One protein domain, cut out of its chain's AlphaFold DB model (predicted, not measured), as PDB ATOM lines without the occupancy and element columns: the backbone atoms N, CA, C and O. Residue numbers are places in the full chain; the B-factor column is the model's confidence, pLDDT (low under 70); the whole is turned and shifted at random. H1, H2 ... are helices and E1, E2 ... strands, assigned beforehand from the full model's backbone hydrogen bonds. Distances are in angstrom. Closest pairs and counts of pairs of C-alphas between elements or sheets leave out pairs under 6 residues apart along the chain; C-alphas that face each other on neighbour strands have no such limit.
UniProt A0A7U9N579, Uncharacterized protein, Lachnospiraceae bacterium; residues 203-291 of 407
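Overview. This is residues 203 to 291 of the 407 residues of an uncharacterized protein of Lachnospiraceae bacterium (UniProt A0A7U9N579). What shape does one see first? Two short ribbons of two strands each, E1 with E4 and the hairpin of E2 and E3, make a small core, with E4 crossing E2 where the ribbons meet. H2 packs on one end of this core and H3 on the opposite end, while H1 meets H2 about perpendicular and sticks out with its residues 203 to 209. What is it built of? The printed part has 89 residues with three named helices and four named strands, in the order H1 H2 E1 H3 E2 E3 E4; its class is mixed, helices and strands, and its two sheets, of order E1 - E4 and E2 - E3, are both antiparallel. How large is it? It is compact, with a radius of gyration of the C-alphas of 12.6 A, and spans 36 by 29 by 25 A.

Arrangement. How are the strands paired? E1, residues 244 to 247, and E4, residues 286 to 289, are antiparallel at 137 degrees between their directions, with N 245 and O 288 within hydrogen-bond range at 2.8 A and N 247 and O 286 at 2.9 A. E2, residues 262 to 265, and E3, residues 271 to 274, are an antiparallel hairpin at 134 degrees, with N 272 and O 264 within hydrogen-bond range at 2.8 A and N 264 and O 272 at 2.9 A. Where do the two sheets meet? E2 and E4 have 10 pairs of C-alphas within 8 A, the closest being those of Phe 263 and Tyr 287, 4.9 A apart. E1 and E2 are near each other, with 10 pairs of C-alphas within 10 A, and E1 and E3 are apart. How do the helices stand? For H3, residues 249 to 257, the closest C-alphas to E2 are those of Ala 252 and Cys 262, 6.9 A; for H2, residues 228 to 242, the closest to E1 are those of Ile 239 and Arg 245, 6.2 A, and H2 and H3 are apart. H1, residues 203 to 219, touches H2 about perpendicular at 85 degrees, with its residues 210 to 214 alone and residues 228 to 232 of H2 alone, the closest C-alphas being those of Leu 214 and Asp 228, 6.9 A. What do the helix backbones show? In H1, H2 and H3 every O i to N i+4 pair is within hydrogen-bond range.

Along the chain. Where are the helices? H1 begins with C-alpha 203 at (92.805, 4.233, -18.731) and is 24.8 A long; H2 is 20.3 A long and ends with C-alpha 242 at (100.894, 28.234, -15.455). H3 measures 12.6 A. Where are the strands? E1 and E3 each measure 9.4 A, E2 10.8 A and E4 10.4 A; E4 ends with C-alpha 289 at (100.729, 27.289, -8.146).

Size, cuts and confidence. How far does it reach? The two C-alphas farthest apart are those of Ser 227 and Phe 258, 36.7 A. Is it whole, and which links are long? The printed part has no cut; the link from E3 to E4, 11 residues, is long, and that from H1 to H2, 8 residues, is short, while the other four are tight. Where is confidence low? The mean pLDDT of the printed part is 81.2, and residues 275 to 283, which lie in the long link, are under 70.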
ATOM      1  N   GLN A 203      93.579   3.491 -17.729       85.62
ATOM      2  CA  GLN A 203      92.805   4.233 -18.731       85.62
ATOM      3  C   GLN A 203      91.441   4.655 -18.174       85.62
ATOM      4  O   GLN A 203      91.026   5.796 -18.366       85.62
ATOM      5  N   PHE A 204      90.769   3.771 -17.425       84.06
ATOM      6  CA  PHE A 204      89.518   4.129 -16.760       84.06
ATOM      7  C   PHE A 204      89.691   5.255 -15.741       84.06
ATOM      8  O   PHE A 204      88.881   6.178 -15.729       84.06
ATOM      9  N   LYS A 205      90.732   5.205 -14.901       84.12
ATOM     10  CA  LYS A 205      91.015   6.268 -13.922       84.12
ATOM     11  C   LYS A 205      91.144   7.623 -14.604       84.12
ATOM     12  O   LYS A 205      90.500   8.573 -14.175       84.12
ATOM     13  N   THR A 206      91.912   7.696 -15.690       84.19
ATOM     14  CA  THR A 206      92.074   8.933 -16.462       84.19
ATOM     15  C   THR A 206      90.740   9.421 -17.036       84.19
ATOM     16  O   THR A 206      90.364  10.572 -16.809       84.19
ATOM     17  N   ASP A 207      89.974   8.541 -17.692       83.94
ATOM     18  CA  ASP A 207      88.654   8.873 -18.249       83.94
ATOM     19  C   ASP A 207      87.664   9.336 -17.156       83.94
ATOM     20  O   ASP A 207      86.821  10.215 -17.378       83.94
ATOM     21  N   TRP A 208      87.739   8.733 -15.965       81.12
ATOM     22  CA  TRP A 208      86.891   9.062 -14.822       81.12
ATOM     23  C   TRP A 208      87.232  10.434 -14.235       81.12
ATOM     24  O   TRP A 208      86.342  11.272 -14.080       81.12
ATOM     25  N   GLU A 209      88.515  10.702 -13.987       81.88
ATOM     26  CA  GLU A 209      88.998  11.986 -13.468       81.88
ATOM     27  C   GLU A 209      88.668  13.155 -14.408       81.88
ATOM     28  O   GLU A 209      88.258  14.226 -13.952       81.88
ATOM     29  N   GLU A 210      88.800  12.955 -15.722       85.25
ATOM     30  CA  GLU A 210      88.427  13.950 -16.733       85.25
ATOM     31  C   GLU A 210      86.933  14.248 -16.726       85.25
ATOM     32  O   GLU A 210      86.518  15.403 -16.845       85.25
ATOM     33  N   ARG A 211      86.106  13.218 -16.550       80.12
ATOM     34  CA  ARG A 211      84.660  13.389 -16.453       80.12
ATOM     35  C   ARG A 211      84.264  14.158 -15.199       80.12
ATOM     36  O   ARG A 211      83.408  15.038 -15.287       80.12
ATOM     37  N   GLU A 212      84.837  13.825 -14.046       78.19
ATOM     38  CA  GLU A 212      84.588  14.562 -12.803       78.19
ATOM     39  C   GLU A 212      85.001  16.027 -12.943       78.19
ATOM     40  O   GLU A 212      84.242  16.929 -12.575       78.19
ATOM     41  N   LEU A 213      86.161  16.270 -13.559       82.25
ATOM     42  CA  LEU A 213      86.630  17.610 -13.884       82.25
ATOM     43  C   LEU A 213      85.626  18.346 -14.782       82.25
ATOM     44  O   LEU A 213      85.203  19.444 -14.435       82.25
ATOM     45  N   LEU A 214      85.174  17.744 -15.887       84.38
ATOM     46  CA  LEU A 214      84.180  18.347 -16.783       84.38
ATOM     47  C   LEU A 214      82.862  18.677 -16.076       84.38
ATOM     48  O   LEU A 214      82.290  19.743 -16.305       84.38
ATOM     49  N   GLN A 215      82.387  17.799 -15.190       78.56
ATOM     50  CA  GLN A 215      81.187  18.069 -14.395       78.56
ATOM     51  C   GLN A 215      81.380  19.266 -13.462       78.56
ATOM     52  O   GLN A 215      80.483  20.103 -13.343       78.56
ATOM     53  N   ALA A 216      82.546  19.377 -12.826       77.31
ATOM     54  CA  ALA A 216      82.870  20.516 -11.982       77.31
ATOM     55  C   ALA A 216      82.992  21.818 -12.797       77.31
ATOM     56  O   ALA A 216      82.454  22.848 -12.399       77.31
ATOM     57  N   LEU A 217      83.620  21.773 -13.975       82.50
ATOM     58  CA  LEU A 217      83.724  22.918 -14.886       82.50
ATOM     59  C   LEU A 217      82.349  23.391 -15.372       82.50
ATOM     60  O   LEU A 217      82.085  24.594 -15.407       82.50
ATOM     61  N   ALA A 218      81.451  22.457 -15.690       80.12
ATOM     62  CA  ALA A 218      80.082  22.772 -16.082       80.12
ATOM     63  C   ALA A 218      79.318  23.499 -14.963       80.12
ATOM     64  O   ALA A 218      78.656  24.497 -15.233       80.12
ATOM     65  N   LYS A 219      79.463  23.064 -13.700       77.25
ATOM     66  CA  LYS A 219      78.854  23.742 -12.538       77.25
ATOM     67  C   LYS A 219      79.323  25.196 -12.371       77.25
ATOM     68  O   LYS A 219      78.549  26.020 -11.896       77.25
ATOM     69  N   GLN A 220      80.555  25.521 -12.770       74.06
ATOM     70  CA  GLN A 220      81.120  26.881 -12.700       74.06
ATOM     71  C   GLN A 220      80.831  27.740 -13.935       74.06
ATOM     72  O   GLN A 220      81.288  28.880 -14.013       74.06
ATOM     73  N   ASN A 221      80.108  27.208 -14.925       78.62
ATOM     74  CA  ASN A 221      80.006  27.828 -16.243       78.62
ATOM     75  C   ASN A 221      81.392  28.185 -16.814       78.62
ATOM     76  O   ASN A 221      81.563  29.248 -17.406       78.62
ATOM     77  N   TYR A 222      82.396  27.323 -16.612       81.75
ATOM     78  CA  TYR A 222      83.729  27.512 -17.181       81.75
ATOM     79  C   TYR A 222      83.646  27.455 -18.707       81.75
ATOM     80  O   TYR A 222      83.251  26.417 -19.243       81.75
ATOM     81  N   CYS A 223      83.999  28.556 -19.383       82.62
ATOM     82  CA  CYS A 223      84.010  28.699 -20.842       82.62
ATOM     83  C   CYS A 223      82.880  27.914 -21.531       82.62
ATOM     84  O   CYS A 223      83.156  26.919 -22.207       82.62
ATOM     85  N   PRO A 224      81.604  28.299 -21.342       82.06
ATOM     86  CA  PRO A 224      80.472  27.480 -21.774       82.06
ATOM     87  C   PRO A 224      80.459  27.249 -23.290       82.06
ATOM     88  O   PRO A 224      79.915  26.245 -23.737       82.06
ATOM     89  N   GLU A 225      81.098  28.140 -24.047       86.62
ATOM     90  CA  GLU A 225      81.210  28.094 -25.505       86.62
ATOM     91  C   GLU A 225      82.219  27.057 -26.016       86.62
ATOM     92  O   GLU A 225      82.112  26.618 -27.156       86.62
ATOM     93  N   LEU A 226      83.170  26.625 -25.179       87.56
ATOM     94  CA  LEU A 226      84.149  25.606 -25.555       87.56
ATOM     95  C   LEU A 226      83.545  24.200 -25.485       87.56
ATOM     96  O   LEU A 226      82.781  23.865 -24.569       87.56
ATOM     97  N   SER A 227      83.959  23.337 -26.410       87.56
ATOM     98  CA  SER A 227      83.680  21.904 -26.332       87.56
ATOM     99  C   SER A 227      84.402  21.260 -25.145       87.56
ATOM    100  O   SER A 227      85.407  21.768 -24.646       87.56
ATOM    101  N   ASP A 228      83.926  20.100 -24.690       86.44
ATOM    102  CA  ASP A 228      84.539  19.379 -23.566       86.44
ATOM    103  C   ASP A 228      86.028  19.064 -23.808       86.44
ATOM    104  O   ASP A 228      86.850  19.194 -22.900       86.44
ATOM    105  N   LYS A 229      86.401  18.726 -25.051       87.25
ATOM    106  CA  LYS A 229      87.803  18.486 -25.431       87.25
ATOM    107  C   LYS A 229      88.654  19.749 -25.298       87.25
ATOM    108  O   LYS A 229      89.762  19.683 -24.771       87.25
ATOM    109  N   GLU A 230      88.134  20.891 -25.738       89.12
ATOM    110  CA  GLU A 230      88.826  22.180 -25.640       89.12
ATOM    111  C   GLU A 230      88.942  22.649 -24.187       89.12
ATOM    112  O   GLU A 230      89.999  23.129 -23.787       89.12
ATOM    113  N   LYS A 231      87.907  22.437 -23.362       88.62
ATOM    114  CA  LYS A 231      87.951  22.732 -21.920       88.62
ATOM    115  C   LYS A 231      89.058  21.948 -21.221       88.62
ATOM    116  O   LYS A 231      89.845  22.533 -20.476       88.62
ATOM    117  N   LEU A 232      89.144  20.641 -21.475       88.62
ATOM    118  CA  LEU A 232      90.198  19.795 -20.908       88.62
ATOM    119  C   LEU A 232      91.588  20.213 -21.399       88.62
ATOM    120  O   LEU A 232      92.521  20.283 -20.598       88.62
ATOM    121  N   ALA A 233      91.733  20.532 -22.688       88.50
ATOM    122  CA  ALA A 233      92.993  21.018 -23.248       88.50
ATOM    123  C   ALA A 233      93.434  22.348 -22.612       88.50
ATOM    124  O   ALA A 233      94.589  22.466 -22.206       88.50
ATOM    125  N   ALA A 234      92.516  23.303 -22.441       87.06
ATOM    126  CA  ALA A 234      92.791  24.588 -21.800       87.06
ATOM    127  C   ALA A 234      93.232  24.417 -20.336       87.06
ATOM    128  O   ALA A 234      94.228  25.001 -19.914       87.06
ATOM    129  N   ILE A 235      92.559  23.555 -19.564       86.94
ATOM    130  CA  ILE A 235      92.965  23.249 -18.182       86.94
ATOM    131  C   ILE A 235      94.360  22.614 -18.148       86.94
ATOM    132  O   ILE A 235      95.183  22.984 -17.313       86.94
ATOM    133  N   ARG A 236      94.654  21.675 -19.056       87.19
ATOM    134  CA  ARG A 236      95.983  21.052 -19.155       87.19
ATOM    135  C   ARG A 236      97.067  22.069 -19.508       87.19
ATOM    136  O   ARG A 236      98.143  22.015 -18.922       87.19
ATOM    137  N   GLN A 237      96.783  23.013 -20.405       86.62
ATOM    138  CA  GLN A 237      97.691  24.124 -20.701       86.62
ATOM    139  C   GLN A 237      97.922  24.996 -19.468       86.62
ATOM    140  O   GLN A 237      99.067  25.261 -19.124       86.62
ATOM    141  N   LEU A 238      96.871  25.359 -18.726       83.75
ATOM    142  CA  LEU A 238      97.028  26.110 -17.477       83.75
ATOM    143  C   LEU A 238      97.908  25.351 -16.472       83.75
ATOM    144  O   LEU A 238      98.798  25.942 -15.865       83.75
ATOM    145  N   ILE A 239      97.708  24.043 -16.319       84.88
ATOM    146  CA  ILE A 239      98.530  23.188 -15.450       84.88
ATOM    147  C   ILE A 239     100.002  23.207 -15.885       84.88
ATOM    148  O   ILE A 239     100.880  23.445 -15.053       84.88
ATOM    149  N   ASN A 240     100.267  23.009 -17.177       82.94
ATOM    150  CA  ASN A 240     101.621  22.890 -17.715       82.94
ATOM    151  C   ASN A 240     102.356  24.239 -17.770       82.94
ATOM    152  O   ASN A 240     103.462  24.355 -17.245       82.94
ATOM    153  N   ASP A 241     101.727  25.266 -18.339       80.69
ATOM    154  CA  ASP A 241     102.346  26.570 -18.603       80.69
ATOM    155  C   ASP A 241     102.259  27.494 -17.381       80.69
ATOM    156  O   ASP A 241     103.199  28.216 -17.043       80.69
ATOM    157  N   GLY A 242     101.127  27.454 -16.672       72.81
ATOM    158  CA  GLY A 242     100.894  28.234 -15.455       72.81
ATOM    159  C   GLY A 242     101.522  27.623 -14.200       72.81
ATOM    160  O   GLY A 242     101.624  28.298 -13.169       72.81
ATOM    161  N   GLY A 243     101.960  26.361 -14.278       82.00
ATOM    162  CA  GLY A 243     102.536  25.616 -13.163       82.00
ATOM    163  C   GLY A 243     101.524  25.322 -12.057       82.00
ATOM    164  O   GLY A 243     101.901  25.287 -10.886       82.00
ATOM    165  N   TYR A 244     100.242  25.172 -12.389       86.19
ATOM    166  CA  TYR A 244      99.205  24.828 -11.417       86.19
ATOM    167  C   TYR A 244      99.180  23.322 -11.162       86.19
ATOM    168  O   TYR A 244      99.238  22.524 -12.088       86.19
ATOM    169  N   ARG A 245      99.045  22.911  -9.903       85.31
ATOM    170  CA  ARG A 245      98.869  21.512  -9.496       85.31
ATOM    171  C   ARG A 245      97.539  21.352  -8.792       85.31
ATOM    172  O   ARG A 245      97.224  22.145  -7.907       85.31
ATOM    173  N   ARG A 246      96.771  20.332  -9.174       86.31
ATOM    174  CA  ARG A 246      95.534  19.972  -8.474       86.31
ATOM    175  C   ARG A 246      95.889  19.465  -7.076       86.31
ATOM    176  O   ARG A 246      96.806  18.660  -6.935       86.31
ATOM    177  N   ILE A 247      95.168  19.932  -6.063       84.94
ATOM    178  CA  ILE A 247      95.331  19.499  -4.673       84.94
ATOM    179  C   ILE A 247      94.009  18.976  -4.107       84.94
ATOM    180  O   ILE A 247      92.943  19.455  -4.497       84.94
ATOM    181  N   PRO A 248      94.057  17.998  -3.186       81.19
ATOM    182  CA  PRO A 248      92.860  17.532  -2.498       81.19
ATOM    183  C   PRO A 248      92.305  18.616  -1.564       81.19
ATOM    184  O   PRO A 248      93.034  19.504  -1.106       81.19
ATOM    185  N   ALA A 249      91.017  18.510  -1.225       78.25
ATOM    186  CA  ALA A 249      90.326  19.466  -0.356       78.25
ATOM    187  C   ALA A 249      91.006  19.630   1.019       78.25
ATOM    188  O   ALA A 249      91.075  20.735   1.556       78.25
ATOM    189  N   GLU A 250      91.575  18.554   1.570       81.69
ATOM    190  CA  GLU A 250      92.330  18.597   2.828       81.69
ATOM    191  C   GLU A 250      93.588  19.467   2.732       81.69
ATOM    192  O   GLU A 250      93.858  20.283   3.615       81.69
ATOM    193  N   ALA A 251      94.345  19.332   1.640       85.31
ATOM    194  CA  ALA A 251      95.526  20.152   1.396       85.31
ATOM    195  C   ALA A 251      95.136  21.618   1.161       85.31
ATOM    196  O   ALA A 251      95.808  22.509   1.672       85.31
ATOM    197  N   ALA A 252      94.019  21.877   0.474       84.44
ATOM    198  CA  ALA A 252      93.491  23.231   0.296       84.44
ATOM    199  C   ALA A 252      93.072  23.873   1.632       84.44
ATOM    200  O   ALA A 252      93.300  25.063   1.856       84.44
ATOM    201  N   LYS A 253      92.514  23.084   2.559       83.69
ATOM    202  CA  LYS A 253      92.188  23.547   3.913       83.69
ATOM    203  C   LYS A 253      93.446  23.951   4.688       83.69
ATOM    204  O   LYS A 253      93.469  25.042   5.253       83.69
ATOM    205  N   LYS A 254      94.502  23.131   4.652       87.25
ATOM    206  CA  LYS A 254      95.803  23.470   5.261       87.25
ATOM    207  C   LYS A 254      96.450  24.687   4.593       87.25
ATOM    208  O   LYS A 254      96.963  25.561   5.281       87.25
ATOM    209  N   ALA A 255      96.380  24.792   3.265       87.06
ATOM    210  CA  ALA A 255      96.855  25.967   2.531       87.06
ATOM    211  C   ALA A 255      96.197  27.248   3.042       87.06
ATOM    212  O   ALA A 255      96.892  28.215   3.345       87.06
ATOM    213  N   ARG A 256      94.879  27.222   3.251       83.44
ATOM    214  CA  ARG A 256      94.146  28.345   3.838       83.44
ATOM    215  C   ARG A 256      94.614  28.694   5.251       83.44
ATOM    216  O   ARG A 256      94.717  29.876   5.561       83.44
ATOM    217  N   GLU A 257      94.876  27.706   6.107       85.69
ATOM    218  CA  GLU A 257      95.383  27.956   7.466       85.69
ATOM    219  C   GLU A 257      96.675  28.787   7.410       85.69
ATOM    220  O   GLU A 257      96.798  29.801   8.101       85.69
ATOM    221  N   PHE A 258      97.584  28.459   6.495       86.06
ATOM    222  CA  PHE A 258      98.825  29.206   6.270       86.06
ATOM    223  C   PHE A 258      98.688  30.432   5.349       86.06
ATOM    224  O   PHE A 258      99.701  31.000   4.948       86.06
ATOM    225  N   SER A 259      97.465  30.857   5.007       85.25
ATOM    226  CA  SER A 259      97.195  31.951   4.058       85.25
ATOM    227  C   SER A 259      97.841  31.752   2.674       85.25
ATOM    228  O   SER A 259      98.146  32.717   1.977       85.25
ATOM    229  N   ILE A 260      98.067  30.506   2.256       87.62
ATOM    230  CA  ILE A 260      98.668  30.170   0.963       87.62
ATOM    231  C   ILE A 260      97.609  30.255  -0.148       87.62
ATOM    232  O   ILE A 260      96.519  29.690  -0.002       87.62
ATOM    233  N   PRO A 261      97.921  30.915  -1.281       86.31
ATOM    234  CA  PRO A 261      96.975  31.126  -2.367       86.31
ATOM    235  C   PRO A 261      96.538  29.824  -3.048       86.31
ATOM    236  O   PRO A 261      97.368  29.053  -3.534       86.31
ATOM    237  N   CYS A 262      95.221  29.635  -3.142       87.69
ATOM    238  CA  CYS A 262      94.572  28.563  -3.898       87.69
ATOM    239  C   CYS A 262      93.771  29.147  -5.067       87.69
ATOM    240  O   CYS A 262      93.306  30.286  -5.005       87.69
ATOM    241  N   PHE A 263      93.599  28.354  -6.121       86.88
ATOM    242  CA  PHE A 263      93.023  28.782  -7.389       86.88
ATOM    243  C   PHE A 263      91.959  27.807  -7.889       86.88
ATOM    244  O   PHE A 263      92.050  26.605  -7.634       86.88
ATOM    245  N   VAL A 264      90.978  28.312  -8.633       86.56
ATOM    246  CA  VAL A 264      89.952  27.503  -9.308       86.56
ATOM    247  C   VAL A 264      89.744  27.973 -10.745       86.56
ATOM    248  O   VAL A 264      89.943  29.153 -11.035       86.56
ATOM    249  N   PRO A 265      89.312  27.086 -11.654       85.38
ATOM    250  CA  PRO A 265      88.945  27.486 -13.005       85.38
ATOM    251  C   PRO A 265      87.736  28.429 -12.991       85.38
ATOM    252  O   PRO A 265      86.699  28.109 -12.411       85.38
ATOM    253  N   ALA A 266      87.860  29.570 -13.664       82.62
ATOM    254  CA  ALA A 266      86.846  30.617 -13.710       82.62
ATOM    255  C   ALA A 266      86.128  30.692 -15.058       82.62
ATOM    256  O   ALA A 266      86.666  30.298 -16.091       82.62
ATOM    257  N   ARG A 267      84.929  31.291 -15.077       81.19
ATOM    258  CA  ARG A 267      84.094  31.444 -16.285       81.19
ATOM    259  C   ARG A 267      84.857  31.967 -17.509       81.19
ATOM    260  O   ARG A 267      84.590  31.509 -18.616       81.19
ATOM    261  N   GLY A 268      85.793  32.897 -17.304       78.56
ATOM    262  CA  GLY A 268      86.595  33.522 -18.361       78.56
ATOM    263  C   GLY A 268      87.752  32.679 -18.909       78.56
ATOM    264  O   GLY A 268      88.490  33.175 -19.751       78.56
ATOM    265  N   GLY A 269      87.944  31.444 -18.439       78.94
ATOM    266  CA  GLY A 269      88.999  30.547 -18.930       78.94
ATOM    267  C   GLY A 269      90.336  30.657 -18.203       78.94
ATOM    268  O   GLY A 269      91.266  29.932 -18.533       78.94
ATOM    269  N   ASN A 270      90.433  31.529 -17.200       83.50
ATOM    270  CA  ASN A 270      91.619  31.684 -16.361       83.50
ATOM    271  C   ASN A 270      91.450  30.981 -15.008       83.50
ATOM    272  O   ASN A 270      90.367  30.513 -14.654       83.50
ATOM    273  N   MET A 271      92.542  30.914 -14.248       83.69
ATOM    274  CA  MET A 271      92.529  30.490 -12.849       83.69
ATOM    275  C   MET A 271      92.271  31.701 -11.948       83.69
ATOM    276  O   MET A 271      93.116  32.595 -11.878       83.69
ATOM    277  N   ASP A 272      91.149  31.705 -11.233       83.12
ATOM    278  CA  ASP A 272      90.821  32.746 -10.260       83.12
ATOM    279  C   ASP A 272      91.276  32.356  -8.859       83.12
ATOM    280  O   ASP A 272      91.247  31.190  -8.462       83.12
ATOM    281  N   PHE A 273      91.691  33.364  -8.098       81.12
ATOM    282  CA  PHE A 273      92.073  33.210  -6.704       81.12
ATOM    283  C   PHE A 273      90.847  32.968  -5.816       81.12
ATOM    284  O   PHE A 273      89.838  33.666  -5.919       81.12
ATOM    285  N   VAL A 274      90.971  32.033  -4.875       74.31
ATOM    286  CA  VAL A 274      89.908  31.704  -3.921       74.31
ATOM    287  C   VAL A 274      90.250  32.219  -2.528       74.31
ATOM    288  O   VAL A 274      91.158  31.710  -1.874       74.31
ATOM    289  N   TRP A 275      89.454  33.176  -2.042       63.53
ATOM    290  CA  TRP A 275      89.516  33.654  -0.654       63.53
ATOM    291  C   TRP A 275      88.869  32.683   0.346       63.53
ATOM    292  O   TRP A 275      89.378  32.511   1.456       63.53
ATOM    293  N   ASP A 276      87.762  32.028  -0.025       65.50
ATOM    294  CA  ASP A 276      87.058  31.085   0.847       65.50
ATOM    295  C   ASP A 276      86.812  29.735   0.169       65.50
ATOM    296  O   ASP A 276      85.922  29.574  -0.654       65.50
ATOM    297  N   VAL A 277      87.592  28.728   0.561       60.19
ATOM    298  CA  VAL A 277      87.432  27.351   0.072       60.19
ATOM    299  C   VAL A 277      86.151  26.692   0.614       60.19
ATOM    300  O   VAL A 277      85.667  25.734   0.024       60.19
ATOM    301  N   LYS A 278      85.560  27.187   1.716       55.66
ATOM    302  CA  LYS A 278      84.340  26.596   2.307       55.66
ATOM    303  C   LYS A 278      83.072  26.902   1.510       55.66
ATOM    304  O   LYS A 278      82.082  26.204   1.700       55.66
ATOM    305  N   SER A 279      83.085  27.930   0.662       55.34
ATOM    306  CA  SER A 279      81.963  28.246  -0.229       55.34
ATOM    307  C   SER A 279      81.993  27.436  -1.528       55.34
ATOM    308  O   SER A 279      81.033  27.477  -2.296       55.34
ATOM    309  N   LEU A 280      83.071  26.685  -1.772       58.50
ATOM    310  CA  LEU A 280      83.173  25.776  -2.901       58.50
ATOM    311  C   LEU A 280      82.460  24.457  -2.576       58.50
ATOM    312  O   LEU A 280      82.665  23.861  -1.519       58.50
ATOM    313  N   ASP A 281      81.641  23.988  -3.518       58.56
ATOM    314  CA  ASP A 281      81.165  22.602  -3.567       58.56
ATOM    315  C   ASP A 281      82.349  21.635  -3.370       58.56
ATOM    316  O   ASP A 281      83.438  21.842  -3.921       58.56
ATOM    317  N   LYS A 282      82.143  20.573  -2.583       59.66
ATOM    318  CA  LYS A 282      83.212  19.664  -2.120       59.66
ATOM    319  C   LYS A 282      83.990  19.008  -3.265       59.66
ATOM    320  O   LYS A 282      85.133  18.606  -3.072       59.66
ATOM    321  N   ASN A 283      83.380  18.936  -4.446       62.47
ATOM    322  CA  ASN A 283      83.939  18.278  -5.624       62.47
ATOM    323  C   ASN A 283      84.631  19.248  -6.597       62.47
ATOM    324  O   ASN A 283      84.998  18.840  -7.698       62.47
ATOM    325  N   PHE A 284      84.809  20.527  -6.241       71.50
ATOM    326  CA  PHE A 284      85.515  21.453  -7.124       71.50
ATOM    327  C   PHE A 284      87.024  21.169  -7.174       71.50
ATOM    328  O   PHE A 284      87.659  20.967  -6.137       71.50
ATOM    329  N   PRO A 285      87.633  21.188  -8.374       79.44
ATOM    330  CA  PRO A 285      89.068  21.035  -8.522       79.44
ATOM    331  C   PRO A 285      89.761  22.312  -8.041       79.44
ATOM    332  O   PRO A 285      89.626  23.380  -8.638       79.44
ATOM    333  N   ILE A 286      90.508  22.185  -6.948       85.81
ATOM    334  CA  ILE A 286      91.307  23.266  -6.376       85.81
ATOM    335  C   ILE A 286      92.749  23.082  -6.824       85.81
ATOM    336  O   ILE A 286      93.296  21.976  -6.798       85.81
ATOM    337  N   TYR A 287      93.366  24.184  -7.220       88.69
ATOM    338  CA  TYR A 287      94.726  24.228  -7.714       88.69
ATOM    339  C   TYR A 287      95.605  25.096  -6.824       88.69
ATOM    340  O   TYR A 287      95.163  26.063  -6.208       88.69
ATOM    341  N   ILE A 288      96.888  24.775  -6.805       89.31
ATOM    342  CA  ILE A 288      97.934  25.579  -6.183       89.31
ATOM    343  C   ILE A 288      99.045  25.797  -7.200       89.31
ATOM    344  O   ILE A 288      99.361  24.910  -7.992       89.31
ATOM    345  N   LYS A 289      99.641  26.986  -7.214       88.88
ATOM    346  CA  LYS A 289     100.729  27.289  -8.146       88.88
ATOM    347  C   LYS A 289     102.063  26.740  -7.627       88.88
ATOM    348  O   LYS A 289     102.331  26.771  -6.428       88.88
ATOM    349  N   ALA A 290     102.923  26.277  -8.528       84.12
ATOM    350  CA  ALA A 290     104.227  25.713  -8.201       84.12
ATOM    351  C   ALA A 290     105.071  26.659  -7.325       84.12
ATOM    352  O   ALA A 290     105.155  27.872  -7.554       84.12
ATOM    353  N   GLY A 291     105.711  26.086  -6.311       85.38
ATOM    354  CA  GLY A 291     106.438  26.799  -5.263       85.38
ATOM    355  C   GLY A 291     105.582  27.029  -4.020       85.38
ATOM    356  O   GLY A 291     106.063  26.806  -2.912       85.38
TER     357      GLY A 291